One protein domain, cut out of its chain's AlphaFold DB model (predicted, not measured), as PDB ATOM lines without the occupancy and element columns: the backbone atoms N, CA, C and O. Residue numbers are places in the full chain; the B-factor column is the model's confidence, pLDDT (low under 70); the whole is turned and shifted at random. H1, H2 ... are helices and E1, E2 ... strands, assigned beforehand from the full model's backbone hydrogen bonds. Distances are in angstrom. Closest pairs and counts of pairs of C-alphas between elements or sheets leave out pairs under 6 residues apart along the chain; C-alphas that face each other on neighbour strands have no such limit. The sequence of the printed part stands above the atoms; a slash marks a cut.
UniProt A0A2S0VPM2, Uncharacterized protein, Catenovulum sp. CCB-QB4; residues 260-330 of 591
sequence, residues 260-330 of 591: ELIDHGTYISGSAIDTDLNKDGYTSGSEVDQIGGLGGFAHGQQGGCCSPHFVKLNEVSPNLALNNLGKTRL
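What this domain is: This is residues 260 to 330 of the 591 residues of an uncharacterized protein of Catenovulum sp. CCB-QB4 (UniProt A0A2S0VPM2). Little regular structure: E1 and E2 form a two-stranded antiparallel ribbon with H1 at one end, and long loops lead away to H2 at the far end. The printed part has 71 residues, 25 of them in H1, E1, H2 and E2, in that order; the class is mixed. It is loose, with a radius of gyration of the C-alphas of 14.1 A and spans of 39 by 29 by 18 A.

How they stand to each other: Start at H1, residues 260 to 264; its closest C-alphas to E1, residues 266 to 271, are Glu 260 and Thr 266, 5.3 A. E1 and E2, residues 323 to 329, are antiparallel at 153 degrees; find N 267 and O 328 at 2.8 A, within hydrogen-bond range. H1 and E2 are only just apart, closest C-alphas 8.1 A. H1 and H2, residues 285 to 291, are apart; in both every O i to N i+4 pair is within hydrogen-bond range.

Where its parts are: Find C-alpha 260 at (44.735, -41.564, -23.481), where H1 begins. First to last C-alpha, H1 measures 5.4 A, E1 16.3 A, H2 10.0 A and E2 18.0 A, ending at (45.327, -36.691, -32.361).

The domain as a whole: C-alphas 263 and 278 are farthest apart, 40.0 A. The printed part has no cut; links E1 to H2 and H2 to E2 are long. Residues 295 to 313 and 315 are under pLDDT 70.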
ATOM      1  N   GLU A 260      44.439 -41.395 -22.052       96.00
ATOM      2  CA  GLU A 260      44.735 -41.564 -23.481       96.00
ATOM      3  C   GLU A 260      45.245 -40.284 -24.165       96.00
ATOM      4  O   GLU A 260      46.012 -40.361 -25.130       96.00
ATOM      5  N   LEU A 261      44.834 -39.106 -23.683       94.81
ATOM      6  CA  LEU A 261      45.401 -37.831 -24.123       94.81
ATOM      7  C   LEU A 261      46.844 -37.684 -23.631       94.81
ATOM      8  O   LEU A 261      47.705 -37.303 -24.415       94.81
ATOM      9  N   ILE A 262      47.105 -38.023 -22.368       93.81
ATOM     10  CA  ILE A 262      48.437 -37.922 -21.757       93.81
ATOM     11  C   ILE A 262      49.418 -38.901 -22.417       93.81
ATOM     12  O   ILE A 262      50.484 -38.492 -22.868       93.81
ATOM     13  N   ASP A 263      49.043 -40.177 -22.514       95.88
ATOM     14  CA  ASP A 263      49.951 -41.242 -22.952       95.88
ATOM     15  C   ASP A 263      50.139 -41.266 -24.468       95.88
ATOM     16  O   ASP A 263      51.220 -41.578 -24.971       95.88
ATOM     17  N   HIS A 264      49.077 -40.953 -25.216       96.50
ATOM     18  CA  HIS A 264      49.053 -41.157 -26.663       96.50
ATOM     19  C   HIS A 264      48.647 -39.906 -27.455       96.50
ATOM     20  O   HIS A 264      48.687 -39.925 -28.686       96.50
ATOM     21  N   GLY A 265      48.225 -38.810 -26.823       96.62
ATOM     22  CA  GLY A 265      47.702 -37.641 -27.539       96.62
ATOM     23  C   GLY A 265      46.315 -37.870 -28.152       96.62
ATOM     24  O   GLY A 265      45.957 -37.194 -29.116       96.62
ATOM     25  N   THR A 266      45.543 -38.854 -27.673       98.00
ATOM     26  CA  THR A 266      44.170 -39.103 -28.146       98.00
ATOM     27  C   THR A 266      43.192 -38.147 -27.456       98.00
ATOM     28  O   THR A 266      42.822 -38.350 -26.302       98.00
ATOM     29  N   TYR A 267      42.732 -37.122 -28.167       96.69
ATOM     30  CA  TYR A 267      41.825 -36.091 -27.660       96.69
ATOM     31  C   TYR A 267      40.360 -36.369 -28.012       96.69
ATOM     32  O   TYR A 267      40.070 -36.884 -29.094       96.69
ATOM     33  N   ILE A 268      39.438 -35.995 -27.118       95.31
ATOM     34  CA  ILE A 268      37.987 -36.068 -27.342       95.31
ATOM     35  C   ILE A 268      37.534 -34.810 -28.097       95.31
ATOM     36  O   ILE A 268      37.342 -33.744 -27.508       95.31
ATOM     37  N   SER A 269      37.353 -34.939 -29.412       95.56
ATOM     38  CA  SER A 269      36.869 -33.860 -30.279       95.56
ATOM     39  C   SER A 269      35.344 -33.758 -30.254       95.56
ATOM     40  O   SER A 269      34.643 -34.721 -29.933       95.56
ATOM     41  N   GLY A 270      34.826 -32.604 -30.648       93.44
ATOM     42  CA  GLY A 270      33.403 -32.295 -30.665       93.44
ATOM     43  C   GLY A 270      33.173 -30.839 -30.283       93.44
ATOM     44  O   GLY A 270      33.859 -30.303 -29.406       93.44
ATOM     45  N   SER A 271      32.209 -30.211 -30.947       91.25
ATOM     46  CA  SER A 271      31.850 -28.804 -30.763       91.25
ATOM     47  C   SER A 271      30.746 -28.662 -29.720       91.25
ATOM     48  O   SER A 271      29.776 -29.418 -29.761       91.25
ATOM     49  N   ALA A 272      30.841 -27.676 -28.830       89.06
ATOM     50  CA  ALA A 272      29.728 -27.320 -27.951       89.06
ATOM     51  C   ALA A 272      28.507 -26.822 -28.751       89.06
ATOM     52  O   ALA A 272      28.609 -26.523 -29.946       89.06
ATOM     53  N   ILE A 273      27.346 -26.735 -28.098       89.62
ATOM     54  CA  ILE A 273      26.194 -26.022 -28.665       89.62
ATOM     55  C   ILE A 273      26.555 -24.559 -28.939       89.62
ATOM     56  O   ILE A 273      27.395 -23.992 -28.238       89.62
ATOM     57  N   ASP A 274      25.941 -23.982 -29.965       90.56
ATOM     58  CA  ASP A 274      26.160 -22.598 -30.378       90.56
ATOM     59  C   ASP A 274      25.505 -21.627 -29.384       90.56
ATOM     60  O   ASP A 274      24.295 -21.712 -29.163       90.56
ATOM     61  N   THR A 275      26.303 -20.765 -28.754       88.94
ATOM     62  CA  THR A 275      25.871 -19.810 -27.717       88.94
ATOM     63  C   THR A 275      26.021 -18.350 -28.119       88.94
ATOM     64  O   THR A 275      25.474 -17.495 -27.439       88.94
ATOM     65  N   ASP A 276      26.704 -18.069 -29.225       91.62
ATOM     66  CA  ASP A 276      26.772 -16.742 -29.843       91.62
ATOM     67  C   ASP A 276      25.475 -16.539 -30.655       91.62
ATOM     68  O   ASP A 276      25.372 -16.920 -31.829       91.62
ATOM     69  N   LEU A 277      24.416 -16.069 -29.992       91.50
ATOM     70  CA  LEU A 277      23.069 -15.932 -30.554       91.50
ATOM     71  C   LEU A 277      22.970 -14.719 -31.481       91.50
ATOM     72  O   LEU A 277      22.209 -14.749 -32.455       91.50
ATOM     73  N   ASN A 278      23.718 -13.659 -31.181       92.06
ATOM     74  CA  ASN A 278      23.697 -12.402 -31.923       92.06
ATOM     75  C   ASN A 278      24.725 -12.343 -33.082       92.06
ATOM     76  O   ASN A 278      24.610 -11.460 -33.935       92.06
ATOM     77  N   LYS A 279      25.650 -13.313 -33.168       92.69
ATOM     78  CA  LYS A 279      26.710 -13.438 -34.187       92.69
ATOM     79  C   LYS A 279      27.744 -12.317 -34.155       92.69
ATOM     80  O   LYS A 279      28.272 -11.948 -35.208       92.69
ATOM     81  N   ASP A 280      28.047 -11.790 -32.973       90.88
ATOM     82  CA  ASP A 280      29.063 -10.752 -32.776       90.88
ATOM     83  C   ASP A 280      30.493 -11.302 -32.612       90.88
ATOM     84  O   ASP A 280      31.462 -10.537 -32.639       90.88
ATOM     85  N   GLY A 281      30.640 -12.629 -32.548       90.75
ATOM     86  CA  GLY A 281      31.928 -13.302 -32.432       90.75
ATOM     87  C   GLY A 281      32.307 -13.693 -31.003       90.75
ATOM     88  O   GLY A 281      33.356 -14.321 -30.830       90.75
ATOM     89  N   TYR A 282      31.472 -13.359 -30.020       92.12
ATOM     90  CA  TYR A 282      31.627 -13.710 -28.616       92.12
ATOM     91  C   TYR A 282      30.335 -14.322 -28.076       92.12
ATOM     92  O   TYR A 282      29.253 -14.189 -28.628       92.12
ATOM     93  N   THR A 283      30.458 -15.031 -26.965       91.44
ATOM     94  CA  THR A 283      29.338 -15.485 -26.153       91.44
ATOM     95  C   THR A 283      29.266 -14.600 -24.914       91.44
ATOM     96  O   THR A 283      30.142 -14.654 -24.047       91.44
ATOM     97  N   SER A 284      28.232 -13.773 -24.825       91.44
ATOM     98  CA  SER A 284      27.960 -12.934 -23.656       91.44
ATOM     99  C   SER A 284      27.327 -13.725 -22.510       91.44
ATOM    100  O   SER A 284      26.705 -14.770 -22.717       91.44
ATOM    101  N   GLY A 285      27.427 -13.202 -21.283       88.56
ATOM    102  CA  GLY A 285      26.771 -13.821 -20.125       88.56
ATOM    103  C   GLY A 285      25.251 -13.915 -20.297       88.56
ATOM    104  O   GLY A 285      24.653 -14.947 -20.010       88.56
ATOM    105  N   SER A 286      24.637 -12.887 -20.895       90.62
ATOM    106  CA  SER A 286      23.194 -12.864 -21.182       90.62
ATOM    107  C   SER A 286      22.756 -13.975 -22.145       90.62
ATOM    108  O   SER A 286      21.682 -14.553 -21.972       90.62
ATOM    109  N   GLU A 287      23.569 -14.301 -23.152       91.38
ATOM    110  CA  GLU A 287      23.264 -15.393 -24.085       91.38
ATOM    111  C   GLU A 287      23.396 -16.761 -23.418       91.38
ATOM    112  O   GLU A 287      22.552 -17.640 -23.624       91.38
ATOM    113  N   VAL A 288      24.415 -16.931 -22.572       88.50
ATOM    114  CA  VAL A 288      24.581 -18.143 -21.760       88.50
ATOM    115  C   VAL A 288      23.385 -18.339 -20.834       88.50
ATOM    116  O   VAL A 288      22.820 -19.435 -20.802       88.50
ATOM    117  N   ASP A 289      22.966 -17.291 -20.127       88.25
ATOM    118  CA  ASP A 289      21.820 -17.321 -19.215       88.25
ATOM    119  C   ASP A 289      20.508 -17.626 -19.943       88.25
ATOM    120  O   ASP A 289      19.684 -18.402 -19.452       88.25
ATOM    121  N   GLN A 290      20.321 -17.062 -21.141       90.50
ATOM    122  CA  GLN A 290      19.149 -17.327 -21.973       90.50
ATOM    123  C   GLN A 290      19.064 -18.801 -22.394       90.50
ATOM    124  O   GLN A 290      17.968 -19.367 -22.447       90.50
ATOM    125  N   ILE A 291      20.199 -19.421 -22.719       88.31
ATOM    126  CA  ILE A 291      20.267 -20.840 -23.092       88.31
ATOM    127  C   ILE A 291      20.084 -21.729 -21.858       88.31
ATOM    128  O   ILE A 291      19.385 -22.745 -21.922       88.31
ATOM    129  N   GLY A 292      20.688 -21.330 -20.738       84.50
ATOM    130  CA  GLY A 292      20.644 -22.036 -19.467       84.50
ATOM    131  C   GLY A 292      21.340 -23.400 -19.499       84.50
ATOM    132  O   GLY A 292      21.662 -23.970 -20.544       84.50
ATOM    133  N   GLY A 293      21.589 -23.965 -18.316       77.50
ATOM    134  CA  GLY A 293      22.159 -25.312 -18.197       77.50
ATOM    135  C   GLY A 293      23.576 -25.446 -18.772       77.50
ATOM    136  O   GLY A 293      23.955 -26.530 -19.210       77.50
ATOM    137  N   LEU A 294      24.339 -24.356 -18.799       75.88
ATOM    138  CA  LEU A 294      25.767 -24.332 -19.092       75.88
ATOM    139  C   LEU A 294      26.458 -24.020 -17.762       75.88
ATOM    140  O   LEU A 294      26.443 -22.886 -17.303       75.88
ATOM    141  N   GLY A 295      26.938 -25.048 -17.058       62.38
ATOM    142  CA  GLY A 295      27.538 -24.881 -15.733       62.38
ATOM    143  C   GLY A 295      28.853 -24.103 -15.808       62.38
ATOM    144  O   GLY A 295      29.864 -24.663 -16.226       62.38
ATOM    145  N   GLY A 296      28.841 -22.823 -15.429       59.03
ATOM    146  CA  GLY A 296      30.047 -22.003 -15.246       59.03
ATOM    147  C   GLY A 296      30.760 -22.292 -13.920       59.03
ATOM    148  O   GLY A 296      30.221 -22.980 -13.047       59.03
ATOM    149  N   PHE A 297      31.970 -21.752 -13.746       56.12
ATOM    150  CA  PHE A 297      32.788 -21.963 -12.541       56.12
ATOM    151  C   PHE A 297      32.078 -21.510 -11.248       56.12
ATOM    152  O   PHE A 297      32.168 -22.192 -10.226       56.12
ATOM    153  N   ALA A 298      31.296 -20.423 -11.297       44.22
ATOM    154  CA  ALA A 298      30.550 -19.889 -10.151       44.22
ATOM    155  C   ALA A 298      29.174 -20.540  -9.908       44.22
ATOM    156  O   ALA A 298      28.582 -20.360  -8.844       44.22
ATOM    157  N   HIS A 299      28.659 -21.332 -10.852       46.47
ATOM    158  CA  HIS A 299      27.283 -21.841 -10.803       46.47
ATOM    159  C   HIS A 299      27.103 -23.156 -10.034       46.47
ATOM    160  O   HIS A 299      26.050 -23.773 -10.142       46.47
ATOM    161  N   GLY A 300      28.086 -23.571  -9.223       43.44
ATOM    162  CA  GLY A 300      27.928 -24.675  -8.274       43.44
ATOM    163  C   GLY A 300      27.483 -25.984  -8.936       43.44
ATOM    164  O   GLY A 300      26.316 -26.343  -8.899       43.44
ATOM    165  N   GLN A 301      28.453 -26.736  -9.462       44.78
ATOM    166  CA  GLN A 301      28.282 -28.020 -10.157       44.78
ATOM    167  C   GLN A 301      27.592 -27.937 -11.526       44.78
ATOM    168  O   GLN A 301      26.393 -27.722 -11.627       44.78
ATOM    169  N   GLN A 302      28.375 -28.237 -12.568       44.56
ATOM    170  CA  GLN A 302      28.093 -29.207 -13.640       44.56
ATOM    171  C   GLN A 302      29.164 -29.041 -14.731       44.56
ATOM    172  O   GLN A 302      29.010 -28.253 -15.655       44.56
ATOM    173  N   GLY A 303      30.268 -29.786 -14.609       42.00
ATOM    174  CA  GLY A 303      31.149 -30.070 -15.751       42.00
ATOM    175  C   GLY A 303      32.418 -29.233 -15.953       42.00
ATOM    176  O   GLY A 303      32.995 -29.378 -17.017       42.00
ATOM    177  N   GLY A 304      32.882 -28.409 -15.000       42.31
ATOM    178  CA  GLY A 304      34.040 -27.519 -15.251       42.31
ATOM    179  C   GLY A 304      35.259 -27.595 -14.316       42.31
ATOM    180  O   GLY A 304      36.269 -26.975 -14.618       42.31
ATOM    181  N   CYS A 305      35.204 -28.295 -13.176       43.72
ATOM    182  CA  CYS A 305      36.275 -28.200 -12.157       43.72
ATOM    183  C   CYS A 305      36.543 -29.499 -11.376       43.72
ATOM    184  O   CYS A 305      37.651 -29.728 -10.896       43.72
ATOM    185  N   CYS A 306      35.558 -30.390 -11.259       48.28
ATOM    186  CA  CYS A 306      35.669 -31.519 -10.341       48.28
ATOM    187  C   CYS A 306      35.918 -32.840 -11.076       48.28
ATOM    188  O   CYS A 306      35.354 -33.085 -12.143       48.28
ATOM    189  N   SER A 307      36.703 -33.727 -10.449       51.03
ATOM    190  CA  SER A 307      36.820 -35.137 -10.849       51.03
ATOM    191  C   SER A 307      35.432 -35.728 -11.162       51.03
ATOM    192  O   SER A 307      34.489 -35.438 -10.418       51.03
ATOM    193  N   PRO A 308      35.284 -36.577 -12.201       54.25
ATOM    194  CA  PRO A 308      33.996 -37.129 -12.629       54.25
ATOM    195  C   PRO A 308      33.151 -37.750 -11.506       54.25
ATOM    196  O   PRO A 308      31.932 -37.800 -11.614       54.25
ATOM    197  N   HIS A 309      33.773 -38.197 -10.409       60.91
ATOM    198  CA  HIS A 309      33.068 -38.757  -9.252       60.91
ATOM    199  C   HIS A 309      32.288 -37.723  -8.416       60.91
ATOM    200  O   HIS A 309      31.375 -38.093  -7.683       60.91
ATOM    201  N   PHE A 310      32.617 -36.433  -8.526       57.91
ATOM    202  CA  PHE A 310      31.878 -35.350  -7.868       57.91
ATOM    203  C   PHE A 310      30.661 -34.883  -8.668       57.91
ATOM    204  O   PHE A 310      29.844 -34.131  -8.142       57.91
ATOM    205  N   VAL A 311      30.538 -35.301  -9.930       64.19
ATOM    206  CA  VAL A 311      29.444 -34.891 -10.808       64.19
ATOM    207  C   VAL A 311      28.375 -35.976 -10.798       64.19
ATOM    208  O   VAL A 311      28.599 -37.087 -11.285       64.19
ATOM    209  N   LYS A 312      27.185 -35.676 -10.270       67.19
ATOM    210  CA  LYS A 312      26.055 -36.588 -10.448       67.19
ATOM    211  C   LYS A 312      25.549 -36.456 -11.880       67.19
ATOM    212  O   LYS A 312      25.206 -35.373 -12.337       67.19
ATOM    213  N   LEU A 313      25.485 -37.572 -12.603       69.44
ATOM    214  CA  LEU A 313      25.094 -37.577 -14.020       69.44
ATOM    215  C   LEU A 313      23.692 -37.006 -14.272       69.44
ATOM    216  O   LEU A 313      23.448 -36.458 -15.336       69.44
ATOM    217  N   ASN A 314      22.779 -37.125 -13.307       73.44
ATOM    218  CA  ASN A 314      21.434 -36.552 -13.394       73.44
ATOM    219  C   ASN A 314      21.404 -35.033 -13.178       73.44
ATOM    220  O   ASN A 314      20.373 -34.416 -13.430       73.44
ATOM    221  N   GLU A 315      22.493 -34.454 -12.681       66.44
ATOM    222  CA  GLU A 315      22.658 -33.012 -12.601       66.44
ATOM    223  C   GLU A 315      23.186 -32.489 -13.941       66.44
ATOM    224  O   GLU A 315      22.800 -31.406 -14.321       66.44
ATOM    225  N   VAL A 316      23.939 -33.255 -14.741       72.50
ATOM    226  CA  VAL A 316      24.496 -32.781 -16.027       72.50
ATOM    227  C   VAL A 316      23.407 -32.395 -17.035       72.50
ATOM    228  O   VAL A 316      22.712 -33.245 -17.595       72.50
ATOM    229  N   SER A 317      23.311 -31.097 -17.319       79.75
ATOM    230  CA  SER A 317      22.445 -30.549 -18.361       79.75
ATOM    231  C   SER A 317      22.770 -31.104 -19.763       79.75
ATOM    232  O   SER A 317      23.945 -31.173 -20.140       79.75
ATOM    233  N   PRO A 318      21.756 -31.412 -20.600       83.00
ATOM    234  CA  PRO A 318      21.962 -31.786 -22.002       83.00
ATOM    235  C   PRO A 318      22.710 -30.732 -22.829       83.00
ATOM    236  O   PRO A 318      23.370 -31.086 -23.802       83.00
ATOM    237  N   ASN A 319      22.651 -29.456 -22.432       84.56
ATOM    238  CA  ASN A 319      23.330 -28.355 -23.124       84.56
ATOM    239  C   ASN A 319      24.865 -28.422 -23.002       84.56
ATOM    240  O   ASN A 319      25.568 -27.785 -23.781       84.56
ATOM    241  N   LEU A 320      25.394 -29.229 -22.073       80.62
ATOM    242  CA  LEU A 320      26.828 -29.512 -21.947       80.62
ATOM    243  C   LEU A 320      27.314 -30.600 -22.917       80.62
ATOM    244  O   LEU A 320      28.517 -30.844 -23.021       80.62
ATOM    245  N   ALA A 321      26.403 -31.285 -23.618       82.81
ATOM    246  CA  ALA A 321      26.774 -32.333 -24.555       82.81
ATOM    247  C   ALA A 321      27.515 -31.762 -25.774       82.81
ATOM    248  O   ALA A 321      27.153 -30.729 -26.338       82.81
ATOM    249  N   LEU A 322      28.542 -32.486 -26.218       88.25
ATOM    250  CA  LEU A 322      29.268 -32.156 -27.437       88.25
ATOM    251  C   LEU A 322      28.517 -32.668 -28.665       88.25
ATOM    252  O   LEU A 322      28.153 -33.842 -28.753       88.25
ATOM    253  N   ASN A 323      28.380 -31.802 -29.661       90.88
ATOM    254  CA  ASN A 323      27.967 -32.171 -31.003       90.88
ATOM    255  C   ASN A 323      29.142 -32.807 -31.752       90.88
ATOM    256  O   ASN A 323      30.292 -32.387 -31.612       90.88
ATOM    257  N   ASN A 324      28.843 -33.795 -32.601       92.25
ATOM    258  CA  ASN A 324      29.837 -34.482 -33.435       92.25
ATOM    259  C   ASN A 324      30.997 -35.087 -32.621       92.25
ATOM    260  O   ASN A 324      32.165 -34.952 -32.993       92.25
ATOM    261  N   LEU A 325      30.667 -35.737 -31.499       94.56
ATOM    262  CA  LEU A 325      31.635 -36.378 -30.613       94.56
ATOM    263  C   LEU A 325      32.545 -37.340 -31.390       94.56
ATOM    264  O   LEU A 325      32.079 -38.219 -32.116       94.56
ATOM    265  N   GLY A 326      33.851 -37.198 -31.194       95.69
ATOM    266  CA  GLY A 326      34.851 -38.009 -31.867       95.69
ATOM    267  C   GLY A 326      36.152 -38.107 -31.084       95.69
ATOM    268  O   GLY A 326      36.265 -37.654 -29.945       95.69
ATOM    269  N   LYS A 327      37.147 -38.729 -31.715       96.88
ATOM    270  CA  LYS A 327      38.519 -38.774 -31.217       96.88
ATOM    271  C   LYS A 327      39.473 -38.341 -32.317       96.88
ATOM    272  O   LYS A 327      39.290 -38.716 -33.473       96.88
ATOM    273  N   THR A 328      40.506 -37.599 -31.951       97.31
ATOM    274  CA  THR A 328      41.560 -37.159 -32.871       97.31
ATOM    275  C   THR A 328      42.916 -37.140 -32.171       97.31
ATOM    276  O   THR A 328      42.992 -37.318 -30.957       97.31
ATOM    277  N   ARG A 329      43.998 -36.945 -32.928       97.31
ATOM    278  CA  ARG A 329      45.327 -36.691 -32.361       97.31
ATOM    279  C   ARG A 329      45.483 -35.200 -32.086       97.31
ATOM    280  O   ARG A 329      45.307 -34.397 -33.000       97.31
ATOM    281  N   LEU A 330      45.829 -34.845 -30.852       97.31
ATOM    282  CA  LEU A 330      46.150 -33.475 -30.467       97.31
ATOM    283  C   LEU A 330      47.666 -33.318 -30.337       97.31
ATOM    284  O   LEU A 330      48.330 -34.126 -29.688       97.31
TER     285      LEU A 330